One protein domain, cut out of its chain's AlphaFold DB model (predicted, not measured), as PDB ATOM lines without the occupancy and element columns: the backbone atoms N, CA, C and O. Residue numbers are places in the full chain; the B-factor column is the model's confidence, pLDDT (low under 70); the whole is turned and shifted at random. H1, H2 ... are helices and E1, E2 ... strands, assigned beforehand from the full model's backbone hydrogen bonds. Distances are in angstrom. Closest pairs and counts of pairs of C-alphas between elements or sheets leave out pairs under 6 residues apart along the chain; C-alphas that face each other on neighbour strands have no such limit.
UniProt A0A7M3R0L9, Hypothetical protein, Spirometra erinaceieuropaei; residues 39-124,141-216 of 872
ATOM      1  N   VAL A  39      21.281  31.516  32.958       91.50
ATOM      2  CA  VAL A  39      21.991  31.054  31.760       91.50
ATOM      3  C   VAL A  39      21.132  31.311  30.522       91.50
ATOM      4  O   VAL A  39      19.929  31.059  30.525       91.50
ATOM      5  N   ILE A  40      21.751  31.831  29.467       88.12
ATOM      6  CA  ILE A  40      21.169  31.983  28.134       88.12
ATOM      7  C   ILE A  40      21.910  30.993  27.235       88.12
ATOM      8  O   ILE A  40      23.032  31.281  26.826       88.12
ATOM      9  N   GLU A  41      21.314  29.827  26.979       83.56
ATOM     10  CA  GLU A  41      21.979  28.705  26.287       83.56
ATOM     11  C   GLU A  41      22.319  29.010  24.822       83.56
ATOM     12  O   GLU A  41      23.422  28.727  24.370       83.56
ATOM     13  N   GLN A  42      21.384  29.628  24.094       80.31
ATOM     14  CA  GLN A  42      21.537  30.002  22.685       80.31
ATOM     15  C   GLN A  42      21.313  31.511  22.524       80.31
ATOM     16  O   GLN A  42      20.219  31.944  22.159       80.31
ATOM     17  N   PRO A  43      22.310  32.350  22.857       82.19
ATOM     18  CA  PRO A  43      22.198  33.784  22.655       82.19
ATOM     19  C   PRO A  43      22.257  34.107  21.152       82.19
ATOM     20  O   PRO A  43      23.144  33.645  20.437       82.19
ATOM     21  N   GLU A  44      21.295  34.895  20.676       81.50
ATOM     22  CA  GLU A  44      21.192  35.327  19.278       81.50
ATOM     23  C   GLU A  44      22.194  36.444  18.950       81.50
ATOM     24  O   GLU A  44      22.475  37.324  19.776       81.50
ATOM     25  N   TRP A  45      22.698  36.436  17.715       84.06
ATOM     26  CA  TRP A  45      23.416  37.573  17.144       84.06
ATOM     27  C   TRP A  45      22.444  38.655  16.654       84.06
ATOM     28  O   TRP A  45      21.307  38.381  16.282       84.06
ATOM     29  N   LYS A  46      22.908  39.907  16.599       83.00
ATOM     30  CA  LYS A  46      22.247  40.990  15.857       83.00
ATOM     31  C   LYS A  46      23.079  41.348  14.633       83.00
ATOM     32  O   LYS A  46      24.273  41.626  14.778       83.00
ATOM     33  N   GLY A  47      22.434  41.340  13.470       77.75
ATOM     34  CA  GLY A  47      23.042  41.599  12.161       77.75
ATOM     35  C   GLY A  47      23.300  40.342  11.318       77.75
ATOM     36  O   GLY A  47      23.550  40.473  10.127       77.75
ATOM     37  N   ILE A  48      23.210  39.139  11.905       81.25
ATOM     38  CA  ILE A  48      23.340  37.845  11.207       81.25
ATOM     39  C   ILE A  48      22.369  36.808  11.792       81.25
ATOM     40  O   ILE A  48      22.160  36.781  13.007       81.25
ATOM     41  N   ASP A  49      21.828  35.934  10.943       76.56
ATOM     42  CA  ASP A  49      20.901  34.857  11.326       76.56
ATOM     43  C   ASP A  49      21.668  33.629  11.852       76.56
ATOM     44  O   ASP A  49      21.761  32.587  11.201       76.56
ATOM     45  N   ALA A  50      22.271  33.773  13.035       76.38
ATOM     46  CA  ALA A  50      23.071  32.738  13.685       76.38
ATOM     47  C   ALA A  50      22.886  32.729  15.215       76.38
ATOM     48  O   ALA A  50      22.397  33.687  15.822       76.38
ATOM     49  N   HIS A  51      23.389  31.672  15.857       76.81
ATOM     50  CA  HIS A  51      23.519  31.547  17.315       76.81
ATOM     51  C   HIS A  51      24.999  31.358  17.704       76.81
ATOM     52  O   HIS A  51      25.861  31.229  16.831       76.81
ATOM     53  N   LEU A  52      25.316  31.349  19.004       82.31
ATOM     54  CA  LEU A  52      26.634  30.926  19.497       82.31
ATOM     55  C   LEU A  52      26.597  29.489  20.027       82.31
ATOM     56  O   LEU A  52      25.644  29.089  20.691       82.31
ATOM     57  N   ASP A  53      27.700  28.768  19.813       81.12
ATOM     58  CA  ASP A  53      27.943  27.393  20.277       81.12
ATOM     59  C   ASP A  53      28.159  27.285  21.811       81.12
ATOM     60  O   ASP A  53      28.631  26.255  22.303       81.12
ATOM     61  N   PHE A  54      27.912  28.354  22.581       87.75
ATOM     62  CA  PHE A  54      28.171  28.411  24.022       87.75
ATOM     63  C   PHE A  54      27.288  29.435  24.767       87.75
ATOM     64  O   PHE A  54      26.965  30.496  24.222       87.75
ATOM     65  N   PRO A  55      26.935  29.156  26.040       90.75
ATOM     66  CA  PRO A  55      26.007  29.971  26.816       90.75
ATOM     67  C   PRO A  55      26.572  31.328  27.257       90.75
ATOM     68  O   PRO A  55      27.776  31.505  27.462       90.75
ATOM     69  N   ARG A  56      25.661  32.274  27.514       91.06
ATOM     70  CA  ARG A  56      25.939  33.587  28.119       91.06
ATOM     71  C   ARG A  56      25.260  33.708  29.485       91.06
ATOM     72  O   ARG A  56      24.072  33.433  29.623       91.06
ATOM     73  N   TYR A  57      25.989  34.175  30.493       91.94
ATOM     74  CA  TYR A  57      25.554  34.200  31.893       91.94
ATOM     75  C   TYR A  57      25.170  35.612  32.356       91.94
ATOM     76  O   TYR A  57      25.844  36.594  32.029       91.94
ATOM     77  N   ARG A  58      24.124  35.739  33.185       90.44
ATOM     78  CA  ARG A  58      23.728  37.017  33.804       90.44
ATOM     79  C   ARG A  58      23.373  36.888  35.286       90.44
ATOM     80  O   ARG A  58      22.688  35.973  35.717       90.44
ATOM     81  N   SER A  59      23.831  37.857  36.077       90.25
ATOM     82  CA  SER A  59      23.447  38.028  37.484       90.25
ATOM     83  C   SER A  59      23.614  39.484  37.924       90.25
ATOM     84  O   SER A  59      24.215  40.302  37.213       90.25
ATOM     85  N   ALA A  60      23.102  39.833  39.108       86.88
ATOM     86  CA  ALA A  60      23.298  41.161  39.693       86.88
ATOM     87  C   ALA A  60      24.785  41.450  39.993       86.88
ATOM     88  O   ALA A  60      25.241  42.578  39.792       86.88
ATOM     89  N   GLY A  61      25.548  40.427  40.404       87.88
ATOM     90  CA  GLY A  61      26.999  40.504  40.606       87.88
ATOM     91  C   GLY A  61      27.742  40.794  39.300       87.88
ATOM     92  O   GLY A  61      28.431  41.812  39.205       87.88
ATOM     93  N   ARG A  62      27.509  39.983  38.255       91.38
ATOM     94  CA  ARG A  62      28.050  40.209  36.898       91.38
ATOM     95  C   ARG A  62      27.722  41.607  36.381       91.38
ATOM     96  O   ARG A  62      28.624  42.357  36.032       91.38
ATOM     97  N   SER A  63      26.451  42.013  36.432       87.19
ATOM     98  CA  SER A  63      25.985  43.337  35.973       87.19
ATOM     99  C   SER A  63      26.627  44.511  36.729       87.19
ATOM    100  O   SER A  63      26.683  45.637  36.231       87.19
ATOM    101  N   ARG A  64      27.101  44.282  37.957       86.19
ATOM    102  CA  ARG A  64      27.818  45.278  38.754       86.19
ATOM    103  C   ARG A  64      29.304  45.328  38.396       86.19
ATOM    104  O   ARG A  64      29.815  46.427  38.211       86.19
ATOM    105  N   VAL A  65      29.971  44.183  38.231       89.00
ATOM    106  CA  VAL A  65      31.376  44.131  37.778       89.00
ATOM    107  C   VAL A  65      31.524  44.643  36.346       89.00
ATOM    108  O   VAL A  65      32.414  45.445  36.083       89.00
ATOM    109  N   LEU A  66      30.606  44.288  35.446       87.69
ATOM    110  CA  LEU A  66      30.557  44.803  34.075       87.69
ATOM    111  C   LEU A  66      30.522  46.341  34.034       87.69
ATOM    112  O   LEU A  66      31.279  46.958  33.287       87.69
ATOM    113  N   ARG A  67      29.752  46.987  34.922       84.31
ATOM    114  CA  ARG A  67      29.743  48.457  35.044       84.31
ATOM    115  C   ARG A  67      31.037  49.034  35.627       84.31
ATOM    116  O   ARG A  67      31.446  50.101  35.183       84.31
ATOM    117  N   LEU A  68      31.725  48.328  36.532       83.94
ATOM    118  CA  LEU A  68      33.084  48.705  36.965       83.94
ATOM    119  C   LEU A  68      34.115  48.573  35.828       83.94
ATOM    120  O   LEU A  68      35.056  49.356  35.768       83.94
ATOM    121  N   CYS A  69      33.913  47.634  34.901       86.00
ATOM    122  CA  CYS A  69      34.750  47.449  33.712       86.00
ATOM    123  C   CYS A  69      34.467  48.463  32.587       86.00
ATOM    124  O   CYS A  69      35.096  48.382  31.538       86.00
ATOM    125  N   MET A  70      33.523  49.398  32.769       80.00
ATOM    126  CA  MET A  70      32.983  50.269  31.711       80.00
ATOM    127  C   MET A  70      32.298  49.505  30.559       80.00
ATOM    128  O   MET A  70      32.261  49.980  29.428       80.00
ATOM    129  N   TRP A  71      31.700  48.346  30.847       82.50
ATOM    130  CA  TRP A  71      30.845  47.568  29.942       82.50
ATOM    131  C   TRP A  71      29.382  47.603  30.457       82.50
ATOM    132  O   TRP A  71      28.939  46.682  31.141       82.50
ATOM    133  N   PRO A  72      28.589  48.665  30.203       68.62
ATOM    134  CA  PRO A  72      27.236  48.837  30.755       68.62
ATOM    135  C   PRO A  72      26.159  48.079  29.949       68.62
ATOM    136  O   PRO A  72      25.164  48.644  29.518       68.62
ATOM    137  N   LEU A  73      26.360  46.782  29.722       65.12
ATOM    138  CA  LEU A  73      25.682  46.020  28.656       65.12
ATOM    139  C   LEU A  73      24.180  45.776  28.859       65.12
ATOM    140  O   LEU A  73      23.478  45.443  27.909       65.12
ATOM    141  N   ASN A  74      23.711  45.920  30.097       62.78
ATOM    142  CA  ASN A  74      22.307  45.775  30.485       62.78
ATOM    143  C   ASN A  74      21.623  47.148  30.682       62.78
ATOM    144  O   ASN A  74      20.487  47.201  31.148       62.78
ATOM    145  N   GLU A  75      22.322  48.247  30.380       69.94
ATOM    146  CA  GLU A  75      21.816  49.625  30.444       69.94
ATOM    147  C   GLU A  75      21.321  50.084  29.051       69.94
ATOM    148  O   GLU A  75      21.667  49.465  28.040       69.94
ATOM    149  N   PRO A  76      20.534  51.176  28.950       74.81
ATOM    150  CA  PRO A  76      20.001  51.656  27.674       74.81
ATOM    151  C   PRO A  76      21.059  51.913  26.590       74.81
ATOM    152  O   PRO A  76      22.220  52.238  26.868       74.81
ATOM    153  N   THR A  77      20.622  51.844  25.329       75.69
ATOM    154  CA  THR A  77      21.442  52.074  24.128       75.69
ATOM    155  C   THR A  77      22.222  53.389  24.199       75.69
ATOM    156  O   THR A  77      23.342  53.474  23.710       75.69
ATOM    157  N   GLU A  78      21.670  54.403  24.860       77.62
ATOM    158  CA  GLU A  78      22.236  55.740  25.055       77.62
ATOM    159  C   GLU A  78      23.483  55.696  25.951       77.62
ATOM    160  O   GLU A  78      24.509  56.287  25.618       77.62
ATOM    161  N   VAL A  79      23.430  54.935  27.051       74.56
ATOM    162  CA  VAL A  79      24.565  54.725  27.967       74.56
ATOM    163  C   VAL A  79      25.669  53.943  27.255       74.56
ATOM    164  O   VAL A  79      26.844  54.308  27.307       74.56
ATOM    165  N   THR A  80      25.278  52.906  26.515       77.06
ATOM    166  CA  THR A  80      26.194  52.076  25.724       77.06
ATOM    167  C   THR A  80      26.864  52.888  24.601       77.06
ATOM    168  O   THR A  80      28.084  52.832  24.440       77.06
ATOM    169  N   ARG A  81      26.114  53.744  23.889       80.06
ATOM    170  CA  ARG A  81      26.634  54.697  22.888       80.06
ATOM    171  C   ARG A  81      27.641  55.685  23.480       80.06
ATOM    172  O   ARG A  81      28.628  55.986  22.816       80.06
ATOM    173  N   LEU A  82      27.431  56.178  24.705       80.06
ATOM    174  CA  LEU A  82      28.380  57.084  25.369       80.06
ATOM    175  C   LEU A  82      29.722  56.405  25.676       80.06
ATOM    176  O   LEU A  82      30.767  57.032  25.503       80.06
ATOM    177  N   VAL A  83      29.712  55.124  26.063       82.12
ATOM    178  CA  VAL A  83      30.946  54.337  26.226       82.12
ATOM    179  C   VAL A  83      31.657  54.165  24.889       82.12
ATOM    180  O   VAL A  83      32.816  54.555  24.777       82.12
ATOM    181  N   PHE A  84      30.973  53.664  23.855       84.81
ATOM    182  CA  PHE A  84      31.595  53.489  22.539       84.81
ATOM    183  C   PHE A  84      32.099  54.808  21.944       84.81
ATOM    184  O   PHE A  84      33.185  54.837  21.370       84.81
ATOM    185  N   LYS A  85      31.382  55.923  22.147       82.75
ATOM    186  CA  LYS A  85      31.885  57.254  21.796       82.75
ATOM    187  C   LYS A  85      33.184  57.572  22.538       82.75
ATOM    188  O   LYS A  85      34.143  57.954  21.887       82.75
ATOM    189  N   SER A  86      33.254  57.360  23.853       83.38
ATOM    190  CA  SER A  86      34.476  57.607  24.632       83.38
ATOM    191  C   SER A  86      35.671  56.736  24.214       83.38
ATOM    192  O   SER A  86      36.807  57.132  24.460       83.38
ATOM    193  N   VAL A  87      35.428  55.564  23.617       85.38
ATOM    194  CA  VAL A  87      36.461  54.654  23.092       85.38
ATOM    195  C   VAL A  87      36.901  55.090  21.682       85.38
ATOM    196  O   VAL A  87      38.097  55.207  21.425       85.38
ATOM    197  N   CYS A  88      35.966  55.456  20.795       84.31
ATOM    198  CA  CYS A  88      36.289  56.043  19.485       84.31
ATOM    199  C   CYS A  88      36.962  57.423  19.581       84.31
ATOM    200  O   CYS A  88      37.848  57.716  18.787       84.31
ATOM    201  N   ASP A  89      36.565  58.265  20.539       81.25
ATOM    202  CA  ASP A  89      37.182  59.578  20.796       81.25
ATOM    203  C   ASP A  89      38.633  59.435  21.313       81.25
ATOM    204  O   ASP A  89      39.402  60.392  21.266       81.25
ATOM    205  N   ALA A  90      39.014  58.240  21.784       81.00
ATOM    206  CA  ALA A  90      40.380  57.853  22.134       81.00
ATOM    207  C   ALA A  90      41.110  57.091  21.001       81.00
ATOM    208  O   ALA A  90      42.201  56.576  21.226       81.00
ATOM    209  N   PHE A  91      40.520  57.027  19.798       83.56
ATOM    210  CA  PHE A  91      41.006  56.302  18.612       83.56
ATOM    211  C   PHE A  91      41.127  54.767  18.772       83.56
ATOM    212  O   PHE A  91      41.731  54.104  17.935       83.56
ATOM    213  N   GLU A  92      40.504  54.168  19.792       88.56
ATOM    214  CA  GLU A  92      40.583  52.726  20.095       88.56
ATOM    215  C   GLU A  92      39.539  51.891  19.312       88.56
ATOM    216  O   GLU A  92      38.697  51.202  19.898       88.56
ATOM    217  N   PHE A  93      39.519  51.985  17.982       91.00
ATOM    218  CA  PHE A  93      38.422  51.434  17.173       91.00
ATOM    219  C   PHE A  93      38.366  49.899  17.132       91.00
ATOM    220  O   PHE A  93      37.275  49.337  17.172       91.00
ATOM    221  N   GLU A  94      39.505  49.215  17.105       92.81
ATOM    222  CA  GLU A  94      39.626  47.750  17.132       92.81
ATOM    223  C   GLU A  94      39.078  47.194  18.450       92.81
ATOM    224  O   GLU A  94      38.274  46.263  18.476       92.81
ATOM    225  N   ARG A  95      39.415  47.857  19.562       93.12
ATOM    226  CA  ARG A  95      38.858  47.563  20.882       93.12
ATOM    227  C   ARG A  95      37.352  47.832  20.938       93.12
ATOM    228  O   ARG A  95      36.625  47.027  21.516       93.12
ATOM    229  N   ALA A  96      36.858  48.908  20.317       92.44
ATOM    230  CA  ALA A  96      35.418  49.142  20.173       92.44
ATOM    231  C   ALA A  96      34.733  48.041  19.339       92.44
ATOM    232  O   ALA A  96      33.653  47.576  19.706       92.44
ATOM    233  N   ALA A  97      35.363  47.570  18.262       94.56
ATOM    234  CA  ALA A  97      34.840  46.483  17.444       94.56
ATOM    235  C   ALA A  97      34.774  45.159  18.227       94.56
ATOM    236  O   ALA A  97      33.725  44.515  18.242       94.56
ATOM    237  N   ALA A  98      35.830  44.812  18.972       94.81
ATOM    238  CA  ALA A  98      35.847  43.646  19.854       94.81
ATOM    239  C   ALA A  98      34.776  43.743  20.951       94.81
ATOM    240  O   ALA A  98      33.992  42.813  21.132       94.81
ATOM    241  N   MET A  99      34.671  44.887  21.635       92.06
ATOM    242  CA  MET A  99      33.621  45.147  22.628       92.06
ATOM    243  C   MET A  99      32.205  44.988  22.046       92.06
ATOM    244  O   MET A  99      31.310  44.521  22.753       92.06
ATOM    245  N   ALA A 100      31.977  45.360  20.782       91.44
ATOM    246  CA  ALA A 100      30.688  45.202  20.107       91.44
ATOM    247  C   ALA A 100      30.400  43.745  19.697       91.44
ATOM    248  O   ALA A 100      29.293  43.254  19.945       91.44
ATOM    249  N   LEU A 101      31.402  43.048  19.145       92.62
ATOM    250  CA  LEU A 101      31.324  41.650  18.706       92.62
ATOM    251  C   LEU A 101      31.106  40.696  19.886       92.62
ATOM    252  O   LEU A 101      30.186  39.886  19.859       92.62
ATOM    253  N   ILE A 102      31.865  40.864  20.972       91.81
ATOM    254  CA  ILE A 102      31.713  40.108  22.232       91.81
ATOM    255  C   ILE A 102      30.334  40.376  22.878       91.81
ATOM    256  O   ILE A 102      29.863  39.605  23.715       91.81
ATOM    257  N   ASN A 103      29.642  41.442  22.459       89.38
ATOM    258  CA  ASN A 103      28.263  41.751  22.839       89.38
ATOM    259  C   ASN A 103      27.192  41.357  21.827       89.38
ATOM    260  O   ASN A 103      26.017  41.640  22.074       89.38
ATOM    261  N   LEU A 104      27.582  40.659  20.764       90.00
ATOM    262  CA  LEU A 104      26.714  40.087  19.742       90.00
ATOM    263  C   LEU A 104      26.018  41.138  18.857       90.00
ATOM    264  O   LEU A 104      24.931  40.900  18.342       90.00
ATOM    265  N   ASN A 105      26.634  42.314  18.680       89.00
ATOM    266  CA  ASN A 105      26.145  43.366  17.776       89.00
ATOM    267  C   ASN A 105      27.101  43.450  16.577       89.00
ATOM    268  O   ASN A 105      28.056  44.234  16.585       89.00
ATOM    269  N   PHE A 106      26.870  42.601  15.577       88.81
ATOM    270  CA  PHE A 106      27.777  42.392  14.449       88.81
ATOM    271  C   PHE A 106      27.893  43.654  13.578       88.81
ATOM    272  O   PHE A 106      28.999  44.089  13.251       88.81
ATOM    273  N   ASP A 107      26.763  44.336  13.344       89.56
ATOM    274  CA  ASP A 107      26.693  45.623  12.630       89.56
ATOM    275  C   ASP A 107      27.608  46.686  13.254       89.56
ATOM    276  O   ASP A 107      28.259  47.468  12.560       89.56
ATOM    277  N   TRP A 108      27.664  46.728  14.591       90.69
ATOM    278  CA  TRP A 108      28.462  47.709  15.323       90.69
ATOM    279  C   TRP A 108      29.949  47.360  15.237       90.69
ATOM    280  O   TRP A 108      30.761  48.262  15.043       90.69
ATOM    281  N   ALA A 109      30.310  46.074  15.307       93.00
ATOM    282  CA  ALA A 109      31.689  45.626  15.122       93.00
ATOM    283  C   ALA A 109      32.224  46.009  13.731       93.00
ATOM    284  O   ALA A 109      33.244  46.694  13.632       93.00
ATOM    285  N   LEU A 110      31.480  45.673  12.670       92.38
ATOM    286  CA  LEU A 110      31.806  46.072  11.298       92.38
ATOM    287  C   LEU A 110      31.840  47.601  11.139       92.38
ATOM    288  O   LEU A 110      32.748  48.130  10.497       92.38
ATOM    289  N   SER A 111      30.902  48.337  11.746       92.00
ATOM    290  CA  SER A 111      30.889  49.806  11.707       92.00
ATOM    291  C   SER A 111      32.133  50.426  12.357       92.00
ATOM    292  O   SER A 111      32.676  51.399  11.830       92.00
ATOM    293  N   PHE A 112      32.629  49.871  13.469       93.19
ATOM    294  CA  PHE A 112      33.841  50.374  14.120       93.19
ATOM    295  C   PHE A 112      35.110  50.083  13.308       93.19
ATOM    296  O   PHE A 112      35.907  51.007  13.147       93.19
ATOM    297  N   LEU A 113      35.270  48.890  12.717       92.31
ATOM    298  CA  LEU A 113      36.416  48.588  11.841       92.31
ATOM    299  C   LEU A 113      36.436  49.477  10.585       92.31
ATOM    300  O   LEU A 113      37.434  50.140  10.308       92.31
ATOM    301  N   ASN A 114      35.298  49.601   9.891       89.94
ATOM    302  CA  ASN A 114      35.161  50.478   8.719       89.94
ATOM    303  C   ASN A 114      35.447  51.958   9.044       89.94
ATOM    304  O   ASN A 114      35.905  52.717   8.188       89.94
ATOM    305  N   ARG A 115      35.182  52.395  10.283       87.75
ATOM    306  CA  ARG A 115      35.560  53.733  10.767       87.75
ATOM    307  C   ARG A 115      37.044  53.833  11.120       87.75
ATOM    308  O   ARG A 115      37.601  54.910  10.944       87.75
ATOM    309  N   ALA A 116      37.676  52.754  11.575       85.44
ATOM    310  CA  ALA A 116      39.099  52.704  11.909       85.44
ATOM    311  C   ALA A 116      39.999  52.862  10.673       85.44
ATOM    312  O   ALA A 116      40.975  53.610  10.711       85.44
ATOM    313  N   SER A 117      39.654  52.188   9.568       78.50
ATOM    314  CA  SER A 117      40.374  52.318   8.293       78.50
ATOM    315  C   SER A 117      40.250  53.745   7.739       78.50
ATOM    316  O   SER A 117      41.256  54.437   7.575       78.50
ATOM    317  N   LYS A 118      39.021  54.275   7.641       80.06
ATOM    318  CA  LYS A 118      38.760  55.666   7.216       80.06
ATOM    319  C   LYS A 118      39.411  56.720   8.121       80.06
ATOM    320  O   LYS A 118      39.899  57.733   7.632       80.06
ATOM    321  N   ALA A 119      39.454  56.498   9.437       78.81
ATOM    322  CA  ALA A 119      40.136  57.403  10.363       78.81
ATOM    323  C   ALA A 119      41.659  57.431  10.143       78.81
ATOM    324  O   ALA A 119      42.256  58.498  10.260       78.81
ATOM    325  N   ARG A 120      42.279  56.295   9.789       73.31
ATOM    326  CA  ARG A 120      43.706  56.220   9.431       73.31
ATOM    327  C   ARG A 120      44.003  56.819   8.055       73.31
ATOM    328  O   ARG A 120      44.983  57.545   7.937       73.31
ATOM    329  N   GLN A 121      43.144  56.604   7.059       70.81
ATOM    330  CA  GLN A 121      43.248  57.248   5.738       70.81
ATOM    331  C   GLN A 121      43.226  58.783   5.866       70.81
ATOM    332  O   GLN A 121      44.174  59.452   5.465       70.81
ATOM    333  N   ASN A 122      42.240  59.335   6.581       70.75
ATOM    334  CA  ASN A 122      42.133  60.782   6.829       70.75
ATOM    335  C   ASN A 122      43.331  61.385   7.600       70.75
ATOM    336  O   ASN A 122      43.546  62.595   7.544       70.75
ATOM    337  N   LEU A 123      44.098  60.578   8.347       67.81
ATOM    338  CA  LEU A 123      45.325  61.022   9.026       67.81
ATOM    339  C   LEU A 123      46.538  61.078   8.082       67.81
ATOM    340  O   LEU A 123      47.472  61.829   8.354       67.81
ATOM    341  N   LEU A 124      46.518  60.320   6.980       59.72
ATOM    342  CA  LEU A 124      47.558  60.318   5.944       59.72
ATOM    343  C   LEU A 124      47.331  61.406   4.881       59.72
ATOM    344  O   LEU A 124      48.290  61.853   4.262       59.72
ATOM    345  N   SER A 141      48.741  48.114  10.252       66.31
ATOM    346  CA  SER A 141      47.561  48.053  11.133       66.31
ATOM    347  C   SER A 141      46.231  48.318  10.410       66.31
ATOM    348  O   SER A 141      45.201  47.752  10.780       66.31
ATOM    349  N   ALA A 142      46.238  49.146   9.357       67.69
ATOM    350  CA  ALA A 142      45.063  49.378   8.521       67.69
ATOM    351  C   ALA A 142      44.716  48.119   7.707       67.69
ATOM    352  O   ALA A 142      43.586  47.642   7.774       67.69
ATOM    353  N   ASN A 143      45.711  47.515   7.050       81.25
ATOM    354  CA  ASN A 143      45.534  46.268   6.299       81.25
ATOM    355  C   ASN A 143      45.042  45.121   7.204       81.25
ATOM    356  O   ASN A 143      44.136  44.382   6.829       81.25
ATOM    357  N   GLU A 144      45.594  44.991   8.416       88.31
ATOM    358  CA  GLU A 144      45.145  44.015   9.422       88.31
ATOM    359  C   GLU A 144      43.679  44.235   9.841       88.31
ATOM    360  O   GLU A 144      42.916  43.277   9.970       88.31
ATOM    361  N   THR A 145      43.260  45.497   9.990       89.94
ATOM    362  CA  THR A 145      41.872  45.873  10.312       89.94
ATOM    363  C   THR A 145      40.906  45.482   9.195       89.94
ATOM    364  O   THR A 145      39.869  44.876   9.466       89.94
ATOM    365  N   ASP A 146      41.238  45.811   7.945       89.56
ATOM    366  CA  ASP A 146      40.356  45.571   6.799       89.56
ATOM    367  C   ASP A 146      40.278  44.075   6.439       89.56
ATOM    368  O   ASP A 146      39.204  43.580   6.090       89.56
ATOM    369  N   LEU A 147      41.359  43.309   6.648       90.94
ATOM    370  CA  LEU A 147      41.337  41.841   6.566       90.94
ATOM    371  C   LEU A 147      40.402  41.211   7.611       90.94
ATOM    372  O   LEU A 147      39.660  40.285   7.283       90.94
ATOM    373  N   VAL A 148      40.386  41.713   8.852       93.25
ATOM    374  CA  VAL A 148      39.457  41.227   9.890       93.25
ATOM    375  C   VAL A 148      38.020  41.684   9.618       93.25
ATOM    376  O   VAL A 148      37.088  40.919   9.863       93.25
ATOM    377  N   ALA A 149      37.810  42.875   9.049       92.19
ATOM    378  CA  ALA A 149      36.487  43.320   8.606       92.19
ATOM    379  C   ALA A 149      35.921  42.417   7.495       92.19
ATOM    380  O   ALA A 149      34.747  42.053   7.541       92.19
ATOM    381  N   LEU A 150      36.763  41.997   6.544       90.75
ATOM    382  CA  LEU A 150      36.403  41.041   5.496       90.75
ATOM    383  C   LEU A 150      36.134  39.636   6.062       90.75
ATOM    384  O   LEU A 150      35.127  39.019   5.717       90.75
ATOM    385  N   ALA A 151      36.987  39.146   6.969       90.88
ATOM    386  CA  ALA A 151      36.801  37.851   7.629       90.88
ATOM    387  C   ALA A 151      35.490  37.791   8.437       90.88
ATOM    388  O   ALA A 151      34.806  36.767   8.421       90.88
ATOM    389  N   LEU A 152      35.111  38.900   9.085       90.62
ATOM    390  CA  LEU A 152      33.810  39.065   9.733       90.62
ATOM    391  C   LEU A 152      32.658  39.104   8.728       90.62
ATOM    392  O   LEU A 152      31.671  38.410   8.930       90.62
ATOM    393  N   ALA A 153      32.763  39.875   7.643       87.62
ATOM    394  CA  ALA A 153      31.703  39.955   6.634       87.62
ATOM    395  C   ALA A 153      31.424  38.604   5.936       87.62
ATOM    396  O   ALA A 153      30.317  38.387   5.453       87.62
ATOM    397  N   GLY A 154      32.406  37.694   5.904       84.62
ATOM    398  CA  GLY A 154      32.243  36.308   5.446       84.62
ATOM    399  C   GLY A 154      31.774  35.306   6.516       84.62
ATOM    400  O   GLY A 154      31.527  34.142   6.185       84.62
ATOM    401  N   PHE A 155      31.660  35.707   7.787       85.44
ATOM    402  CA  PHE A 155      31.169  34.832   8.853       85.44
ATOM    403  C   PHE A 155      29.669  34.566   8.674       85.44
ATOM    404  O   PHE A 155      28.873  35.484   8.495       85.44
ATOM    405  N   SER A 156      29.293  33.289   8.690       76.31
ATOM    406  CA  SER A 156      27.963  32.821   8.279       76.31
ATOM    407  C   SER A 156      27.549  31.581   9.067       76.31
ATOM    408  O   SER A 156      26.594  31.625   9.834       76.31
ATOM    409  N   ASP A 157      28.321  30.502   8.943       72.31
ATOM    410  CA  ASP A 157      28.202  29.296   9.766       72.31
ATOM    411  C   ASP A 157      29.411  29.183  10.714       72.31
ATOM    412  O   ASP A 157      30.546  29.084  10.224       72.31
ATOM    413  N   PRO A 158      29.207  29.122  12.049       68.69
ATOM    414  CA  PRO A 158      30.261  28.791  12.997       68.69
ATOM    415  C   PRO A 158      31.020  27.515  12.639       68.69
ATOM    416  O   PRO A 158      32.192  27.419  12.974       68.69
ATOM    417  N   CYS A 159      30.414  26.514  11.993       70.12
ATOM    418  CA  CYS A 159      31.041  25.226  11.689       70.12
ATOM    419  C   CYS A 159      31.953  25.197  10.450       70.12
ATOM    420  O   CYS A 159      32.687  24.217  10.303       70.12
ATOM    421  N   ASN A 160      31.999  26.251   9.626       84.31
ATOM    422  CA  ASN A 160      32.784  26.285   8.385       84.31
ATOM    423  C   ASN A 160      34.296  26.012   8.628       84.31
ATOM    424  O   ASN A 160      34.976  26.821   9.275       84.31
ATOM    425  N   PRO A 161      34.862  24.899   8.111       84.50
ATOM    426  CA  PRO A 161      36.246  24.515   8.391       84.50
ATOM    427  C   PRO A 161      37.266  25.357   7.617       84.50
ATOM    428  O   PRO A 161      38.316  25.674   8.168       84.50
ATOM    429  N   LEU A 162      36.949  25.759   6.378       87.44
ATOM    430  CA  LEU A 162      37.833  26.566   5.531       87.44
ATOM    431  C   LEU A 162      37.996  27.974   6.116       87.44
ATOM    432  O   LEU A 162      39.119  28.451   6.286       87.44
ATOM    433  N   TRP A 163      36.876  28.596   6.505       89.12
ATOM    434  CA  TRP A 163      36.878  29.883   7.201       89.12
ATOM    435  C   TRP A 163      37.682  29.803   8.507       89.12
ATOM    436  O   TRP A 163      38.508  30.681   8.759       89.12
ATOM    437  N   ARG A 164      37.533  28.721   9.295       87.00
ATOM    438  CA  ARG A 164      38.345  28.504  10.508       87.00
ATOM    439  C   ARG A 164      39.842  28.398  10.216       87.00
ATOM    440  O   ARG A 164      40.603  29.059  10.914       87.00
ATOM    441  N   SER A 165      40.283  27.617   9.224       89.00
ATOM    442  CA  SER A 165      41.719  27.527   8.900       89.00
ATOM    443  C   SER A 165      42.290  28.888   8.496       89.00
ATOM    444  O   SER A 165      43.274  29.336   9.079       89.00
ATOM    445  N   THR A 166      41.609  29.611   7.602       89.56
ATOM    446  CA  THR A 166      42.048  30.942   7.162       89.56
ATOM    447  C   THR A 166      42.064  31.956   8.311       89.56
ATOM    448  O   THR A 166      42.974  32.779   8.389       89.56
ATOM    449  N   CYS A 167      41.104  31.891   9.240       90.56
ATOM    450  CA  CYS A 167      41.076  32.772  10.410       90.56
ATOM    451  C   CYS A 167      42.109  32.397  11.482       90.56
ATOM    452  O   CYS A 167      42.578  33.289  12.186       90.56
ATOM    453  N   ALA A 168      42.510  31.127  11.591       90.19
ATOM    454  CA  ALA A 168      43.614  30.710  12.453       90.19
ATOM    455  C   ALA A 168      44.958  31.237  11.920       90.19
ATOM    456  O   ALA A 168      45.694  31.892  12.661       90.19
ATOM    457  N   ASP A 169      45.222  31.051  10.622       90.38
ATOM    458  CA  ASP A 169      46.427  31.557   9.949       90.38
ATOM    459  C   ASP A 169      46.500  33.094   9.973       90.38
ATOM    460  O   ASP A 169      47.575  33.675  10.141       90.38
ATOM    461  N   LEU A 170      45.354  33.776   9.846       91.50
ATOM    462  CA  LEU A 170      45.260  35.227  10.011       91.50
ATOM    463  C   LEU A 170      45.507  35.643  11.471       91.50
ATOM    464  O   LEU A 170      46.328  36.524  11.713       91.50
ATOM    465  N   SER A 171      44.871  34.991  12.452       91.25
ATOM    466  CA  SER A 171      45.036  35.297  13.886       91.25
ATOM    467  C   SER A 171      46.481  35.120  14.374       91.25
ATOM    468  O   SER A 171      46.944  35.886  15.218       91.25
ATOM    469  N   ALA A 172      47.239  34.190  13.785       89.38
ATOM    470  CA  ALA A 172      48.670  34.022  14.048       89.38
ATOM    471  C   ALA A 172      49.553  35.176  13.515       89.38
ATOM    472  O   ALA A 172      50.699  35.313  13.942       89.38
ATOM    473  N   ARG A 173      49.041  35.998  12.587       89.69
ATOM    474  CA  ARG A 173      49.777  37.085  11.908       89.69
ATOM    475  C   ARG A 173      49.397  38.495  12.372       89.69
ATOM    476  O   ARG A 173      50.154  39.423  12.106       89.69
ATOM    477  N   LEU A 174      48.245  38.661  13.024       91.00
ATOM    478  CA  LEU A 174      47.746  39.953  13.512       91.00
ATOM    479  C   LEU A 174      48.564  40.463  14.710       91.00
ATOM    480  O   LEU A 174      48.691  39.776  15.726       91.00
ATOM    481  N   LYS A 175      49.042  41.710  14.639       89.19
ATOM    482  CA  LYS A 175      49.712  42.391  15.755       89.19
ATOM    483  C   LYS A 175      48.710  42.762  16.850       89.19
ATOM    484  O   LYS A 175      48.922  42.431  18.023       89.19
ATOM    485  N   ASP A 176      47.601  43.410  16.485       90.81
ATOM    486  CA  ASP A 176      46.636  43.930  17.464       90.81
ATOM    487  C   ASP A 176      45.924  42.803  18.254       90.81
ATOM    488  O   ASP A 176      45.369  41.870  17.659       90.81
ATOM    489  N   PRO A 177      45.908  42.862  19.602       93.88
ATOM    490  CA  PRO A 177      45.318  41.811  20.422       93.88
ATOM    491  C   PRO A 177      43.782  41.786  20.389       93.88
ATOM    492  O   PRO A 177      43.206  40.727  20.631       93.88
ATOM    493  N   TYR A 178      43.097  42.893  20.083       94.94
ATOM    494  CA  TYR A 178      41.633  42.922  19.978       94.94
ATOM    495  C   TYR A 178      41.168  42.303  18.656       94.94
ATOM    496  O   TYR A 178      40.237  41.499  18.676       94.94
ATOM    497  N   LEU A 179      41.867  42.565  17.546       94.56
ATOM    498  CA  LEU A 179      41.644  41.871  16.270       94.56
ATOM    499  C   LEU A 179      41.886  40.354  16.406       94.56
ATOM    500  O   LEU A 179      41.039  39.564  15.984       94.56
ATOM    501  N   ARG A 180      42.970  39.933  17.086       93.56
ATOM    502  CA  ARG A 180      43.205  38.515  17.446       93.56
ATOM    503  C   ARG A 180      42.044  37.922  18.253       93.56
ATOM    504  O   ARG A 180      41.553  36.841  17.931       93.56
ATOM    505  N   VAL A 181      41.563  38.627  19.283       94.19
ATOM    506  CA  VAL A 181      40.413  38.187  20.099       94.19
ATOM    507  C   VAL A 181      39.133  38.056  19.282       94.19
ATOM    508  O   VAL A 181      38.372  37.127  19.532       94.19
ATOM    509  N   MET A 182      38.885  38.939  18.315       94.06
ATOM    510  CA  MET A 182      37.671  38.897  17.493       94.06
ATOM    511  C   MET A 182      37.586  37.620  16.655       94.06
ATOM    512  O   MET A 182      36.540  36.972  16.649       94.06
ATOM    513  N   LEU A 183      38.692  37.210  16.023       92.19
ATOM    514  CA  LEU A 183      38.756  35.927  15.318       92.19
ATOM    515  C   LEU A 183      38.695  34.750  16.301       92.19
ATOM    516  O   LEU A 183      37.898  33.834  16.112       92.19
ATOM    517  N   ASN A 184      39.478  34.788  17.385       91.25
ATOM    518  CA  ASN A 184      39.515  33.699  18.366       91.25
ATOM    519  C   ASN A 184      38.138  33.443  19.007       91.25
ATOM    520  O   ASN A 184      37.746  32.288  19.128       91.25
ATOM    521  N   PHE A 185      37.377  34.491  19.339       91.75
ATOM    522  CA  PHE A 185      36.028  34.397  19.913       91.75
ATOM    523  C   PHE A 185      35.030  33.682  18.991       91.75
ATOM    524  O   PHE A 185      34.226  32.885  19.467       91.75
ATOM    525  N   LEU A 186      35.103  33.932  17.682       89.19
ATOM    526  CA  LEU A 186      34.271  33.256  16.679       89.19
ATOM    527  C   LEU A 186      34.756  31.832  16.367       89.19
ATOM    528  O   LEU A 186      33.971  30.977  15.962       89.19
ATOM    529  N   MET A 187      36.048  31.553  16.560       87.00
ATOM    530  CA  MET A 187      36.606  30.210  16.400       87.00
ATOM    531  C   MET A 187      36.354  29.298  17.611       87.00
ATOM    532  O   MET A 187      36.315  28.079  17.408       87.00
ATOM    533  N   CYS A 188      36.165  29.857  18.818       84.56
ATOM    534  CA  CYS A 188      35.893  29.138  20.070       84.56
ATOM    535  C   CYS A 188      34.786  28.080  19.924       84.56
ATOM    536  O   CYS A 188      33.768  28.293  19.271       84.56
ATOM    537  N   ARG A 189      34.965  26.944  20.607       74.12
ATOM    538  CA  ARG A 189      33.973  25.867  20.740       74.12
ATOM    539  C   ARG A 189      33.908  25.408  22.191       74.12
ATOM    540  O   ARG A 189      34.942  25.338  22.850       74.12
ATOM    541  N   GLY A 190      32.710  25.089  22.680       68.75
ATOM    542  CA  GLY A 190      32.513  24.409  23.970       68.75
ATOM    543  C   GLY A 190      33.037  25.134  25.219       68.75
ATOM    544  O   GLY A 190      33.144  24.506  26.266       68.75
ATOM    545  N   GLY A 191      33.368  26.426  25.128       69.75
ATOM    546  CA  GLY A 191      33.822  27.230  26.265       69.75
ATOM    547  C   GLY A 191      35.338  27.327  26.492       69.75
ATOM    548  O   GLY A 191      35.736  27.872  27.521       69.75
ATOM    549  N   ASP A 192      36.202  26.862  25.575       84.06
ATOM    550  CA  ASP A 192      37.640  27.170  25.692       84.06
ATOM    551  C   ASP A 192      37.917  28.644  25.352       84.06
ATOM    552  O   ASP A 192      38.088  29.038  24.196       84.06
ATOM    553  N   PHE A 193      37.961  29.460  26.402       91.56
ATOM    554  CA  PHE A 193      38.270  30.885  26.345       91.56
ATOM    555  C   PHE A 193      39.697  31.209  26.811       91.56
ATOM    556  O   PHE A 193      40.021  32.380  27.039       91.56
ATOM    557  N   LYS A 194      40.569  30.204  26.980       89.62
ATOM    558  CA  LYS A 194      41.905  30.381  27.569       89.62
ATOM    559  C   LYS A 194      42.756  31.398  26.799       89.62
ATOM    560  O   LYS A 194      43.382  32.266  27.407       89.62
ATOM    561  N   SER A 195      42.684  31.358  25.468       89.19
ATOM    562  CA  SER A 195      43.352  32.284  24.537       89.19
ATOM    563  C   SER A 195      42.935  33.757  24.687       89.19
ATOM    564  O   SER A 195      43.672  34.648  24.265       89.19
ATOM    565  N   ILE A 196      41.778  34.026  25.300       92.56
ATOM    566  CA  ILE A 196      41.258  35.372  25.581       92.56
ATOM    567  C   ILE A 196      41.540  35.755  27.041       92.56
ATOM    568  O   ILE A 196      41.938  36.881  27.328       92.56
ATOM    569  N   LEU A 197      41.364  34.826  27.985       93.88
ATOM    570  CA  LEU A 197      41.461  35.095  29.423       93.88
ATOM    571  C   LEU A 197      42.906  35.208  29.939       93.88
ATOM    572  O   LEU A 197      43.186  36.039  30.809       93.88
ATOM    573  N   GLU A 198      43.836  34.416  29.400       91.75
ATOM    574  CA  GLU A 198      45.249  34.439  29.811       91.75
ATOM    575  C   GLU A 198      46.092  35.473  29.048       91.75
ATOM    576  O   GLU A 198      47.202  35.785  29.475       91.75
ATOM    577  N   ASN A 199      45.567  36.053  27.965       91.81
ATOM    578  CA  ASN A 199      46.280  37.029  27.143       91.81
ATOM    579  C   ASN A 199      46.507  38.354  27.906       91.81
ATOM    580  O   ASN A 199      45.586  39.148  28.110       91.81
ATOM    581  N   GLU A 200      47.747  38.603  28.334       89.62
ATOM    582  CA  GLU A 200      48.115  39.784  29.124       89.62
ATOM    583  C   GLU A 200      48.204  41.092  28.315       89.62
ATOM    584  O   GLU A 200      48.154  42.153  28.943       89.62
ATOM    585  N   ASP A 201      48.244  41.033  26.974       91.31
ATOM    586  CA  ASP A 201      48.145  42.202  26.077       91.31
ATOM    587  C   ASP A 201      46.791  42.917  26.261       91.31
ATOM    588  O   ASP A 201      46.653  44.131  26.078       91.31
ATOM    589  N   LEU A 202      45.760  42.148  26.634       92.38
ATOM    590  CA  LEU A 202      44.405  42.635  26.854       92.38
ATOM    591  C   LEU A 202      44.254  43.252  28.244       92.38
ATOM    592  O   LEU A 202      44.621  42.671  29.278       92.38
ATOM    593  N   ARG A 203      43.589  44.408  28.275       91.12
ATOM    594  CA  ARG A 203      43.272  45.131  29.510       91.12
ATOM    595  C   ARG A 203      42.437  44.259  30.440       91.12
ATOM    596  O   ARG A 203      41.485  43.601  30.018       91.12
ATOM    597  N   LEU A 204      42.751  44.323  31.735       92.69
ATOM    598  CA  LEU A 204      42.051  43.558  32.767       92.69
ATOM    599  C   LEU A 204      40.533  43.796  32.745       92.69
ATOM    600  O   LEU A 204      39.782  42.845  32.926       92.69
ATOM    601  N   ILE A 205      40.085  45.031  32.484       92.19
ATOM    602  CA  ILE A 205      38.655  45.364  32.375       92.19
ATOM    603  C   ILE A 205      37.934  44.537  31.303       92.19
ATOM    604  O   ILE A 205      36.832  44.060  31.546       92.19
ATOM    605  N   ASP A 206      38.557  44.322  30.145       93.44
ATOM    606  CA  ASP A 206      37.913  43.688  28.997       93.44
ATOM    607  C   ASP A 206      37.912  42.162  29.156       93.44
ATOM    608  O   ASP A 206      36.902  41.514  28.891       93.44
ATOM    609  N   ARG A 207      38.988  41.589  29.714       95.06
ATOM    610  CA  ARG A 207      39.035  40.164  30.092       95.06
ATOM    611  C   ARG A 207      38.116  39.825  31.260       95.06
ATOM    612  O   ARG A 207      37.462  38.789  31.239       95.06
ATOM    613  N   LEU A 208      38.025  40.696  32.265       95.00
ATOM    614  CA  LEU A 208      37.093  40.527  33.380       95.00
ATOM    615  C   LEU A 208      35.639  40.675  32.920       95.00
ATOM    616  O   LEU A 208      34.777  39.934  33.392       95.00
ATOM    617  N   ALA A 209      35.365  41.581  31.980       93.62
ATOM    618  CA  ALA A 209      34.051  41.693  31.369       93.62
ATOM    619  C   ALA A 209      33.705  40.452  30.533       93.62
ATOM    620  O   ALA A 209      32.622  39.900  30.713       93.62
ATOM    621  N   PHE A 210      34.635  39.955  29.711       95.00
ATOM    622  CA  PHE A 210      34.482  38.696  28.978       95.00
ATOM    623  C   PHE A 210      34.180  37.521  29.923       95.00
ATOM    624  O   PHE A 210      33.193  36.811  29.738       95.00
ATOM    625  N   ALA A 211      34.976  37.364  30.986       95.31
ATOM    626  CA  ALA A 211      34.769  36.350  32.016       95.31
ATOM    627  C   ALA A 211      33.370  36.457  32.646       95.31
ATOM    628  O   ALA A 211      32.671  35.456  32.786       95.31
ATOM    629  N   CYS A 212      32.923  37.676  32.969       94.12
ATOM    630  CA  CYS A 212      31.578  37.925  33.491       94.12
ATOM    631  C   CYS A 212      30.451  37.594  32.499       94.12
ATOM    632  O   CYS A 212      29.309  37.507  32.938       94.12
ATOM    633  N   LEU A 213      30.721  37.437  31.203       92.69
ATOM    634  CA  LEU A 213      29.709  37.095  30.200       92.69
ATOM    635  C   LEU A 213      29.653  35.600  29.884       92.69
ATOM    636  O   LEU A 213      28.550  35.083  29.728       92.69
ATOM    637  N   TYR A 214      30.801  34.925  29.792       93.44
ATOM    638  CA  TYR A 214      30.885  33.596  29.167       93.44
ATOM    639  C   TYR A 214      31.412  32.470  30.070       93.44
ATOM    640  O   TYR A 214      31.263  31.305  29.716       93.44
ATOM    641  N   LEU A 215      31.960  32.768  31.256       94.19
ATOM    642  CA  LEU A 215      32.263  31.727  32.250       94.19
ATOM    643  C   LEU A 215      31.047  31.423  33.129       94.19
ATOM    644  O   LEU A 215      30.292  32.334  33.482       94.19
ATOM    645  N   ASN A 216      30.914  30.159  33.546       92.69
ATOM    646  CA  ASN A 216      29.994  29.739  34.608       92.69
ATOM    647  C   ASN A 216      30.440  30.268  35.991       92.69
ATOM    648  O   ASN A 216      31.477  30.918  36.128       92.69
TER     649      ASN A 216
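AT A GLANCE: This is residues 39 to 124 and 141 to 216 of the 872 residues of the protein "Hypothetical protein" of Spirometra erinaceieuropaei (UniProt A0A7M3R0L9). What shape do these atoms make? Mostly aligned helices stack round a core of two side-by-side helices, H3 and H7: the longest helix, H4, makes a row with H5 and H6 over one side of this core, and H2 packs on H3 with its residues 84 to 88 alone. On the other side H8 packs on H7, H9 on H8 and H1 on H9, while residues 39 to 55, with no named element, loop at the end of the body away from Leu 124. What is it built of? The printed part has 162 residues with one named strand and nine named helices, in the order E1, H1, H2, H3, H4, H5, H6, H7, H8, H9, and its class is mostly helix. It is compact, with a radius of gyration of the C-alphas of 15.1 A and a rounded outline of 45 by 37 by 31 A.

HOW THE PARTS SIT: How does the longest helix stand to the others? H4, residues 106 to 124, touches H3, residues 93 to 101, in a helical hairpin at a shallow tilt of 6 degrees, opposite ways, and the closest C-alphas, of Ala 97 and Ala 109, are 4.0 A apart. H4 also touches H5, residues 141 to 153, at a shallow tilt of 25 degrees, opposite ways, with the C-alphas of Ser 117 and Ala 142 closest at 5.5 A. H2, residues 77 to 88, forms a helical hairpin with H3, which it touches with residues 84 to 88 alone, the C-alphas of Phe 84 and Ala 96 closest at 6.3 A. Which helix is the hub? It is H7, residues 177 to 187, which touches four helices, among them H3, the same way at a shallow tilt of 24 degrees, with the C-alphas of Arg 95 and Tyr 178 closest at 5.5 A. H6, residues 161 to 171, forms a helical hairpin with H7, and the closest C-alphas, of Ser 171 and Arg 180, are 5.1 A apart. H5, H6 and H7 make an up and down bundle, each running against the one before it, in which H5 touches H7 with residues 144 to 148 alone, the C-alphas of Val 148 and Leu 179 closest at 6.8 A. What lies beyond H7? H8, residues 194 to 197, touches H7, with the C-alphas of Val 181 and Ile 196 closest at 6.2 A, and H9, residues 204 to 214, with those of Leu 197 and Arg 207 closest at 5.7 A. H1, residues 60 to 68, touches H9 at a shallow tilt of 26 degrees, opposite ways, with the C-alphas of Leu 66 and Ala 209 closest at 5.4 A. E1, residues 56 to 58, pairs with no named strand, but its residues 56 to 57 pair antiparallel with residues 39 to 40. Which backbone O and N atoms are within hydrogen-bond range? Every O i to N i+4 pair is in H2, H3, H5, H6 and H9, against 4 of 5 in H1, 14 of 15 in H4 and 6 of 7 in H7; H8 is too short for such a pair.

IN THESE COORDINATES: Where does the longest helix run? H4 goes from C-alpha 106 at (27.777, 42.392, 14.449) to C-alpha 124 at (47.558, 60.318, 5.944), 28.0 A. How long are the others? H5 measures 18.4 A, H2 16.1 A, H9 15.4 A, H7 15.1 A and H6 15.0 A from first to last C-alpha. Where do the first and last elements lie? E1 begins with C-alpha 56 at (25.939, 33.587, 28.119), and H9 ends with C-alpha 214 at (30.885, 33.596, 29.167).

THE WHOLE: How large is it, and is it cut? The two C-alphas farthest apart, of Val 39 and Leu 124, are 46.7 A apart. Residues 125 to 140, between H4 and H5, are not printed, and C-alphas 124 and 141 are 13.3 A apart across the cut. Is any link long? Of the links that are printed whole, none is long. Where is confidence low? The mean pLDDT of the printed part is 86.0, and residues 72 to 75, 123 to 124, 141 to 142, 158 and 190 to 191 are under 70.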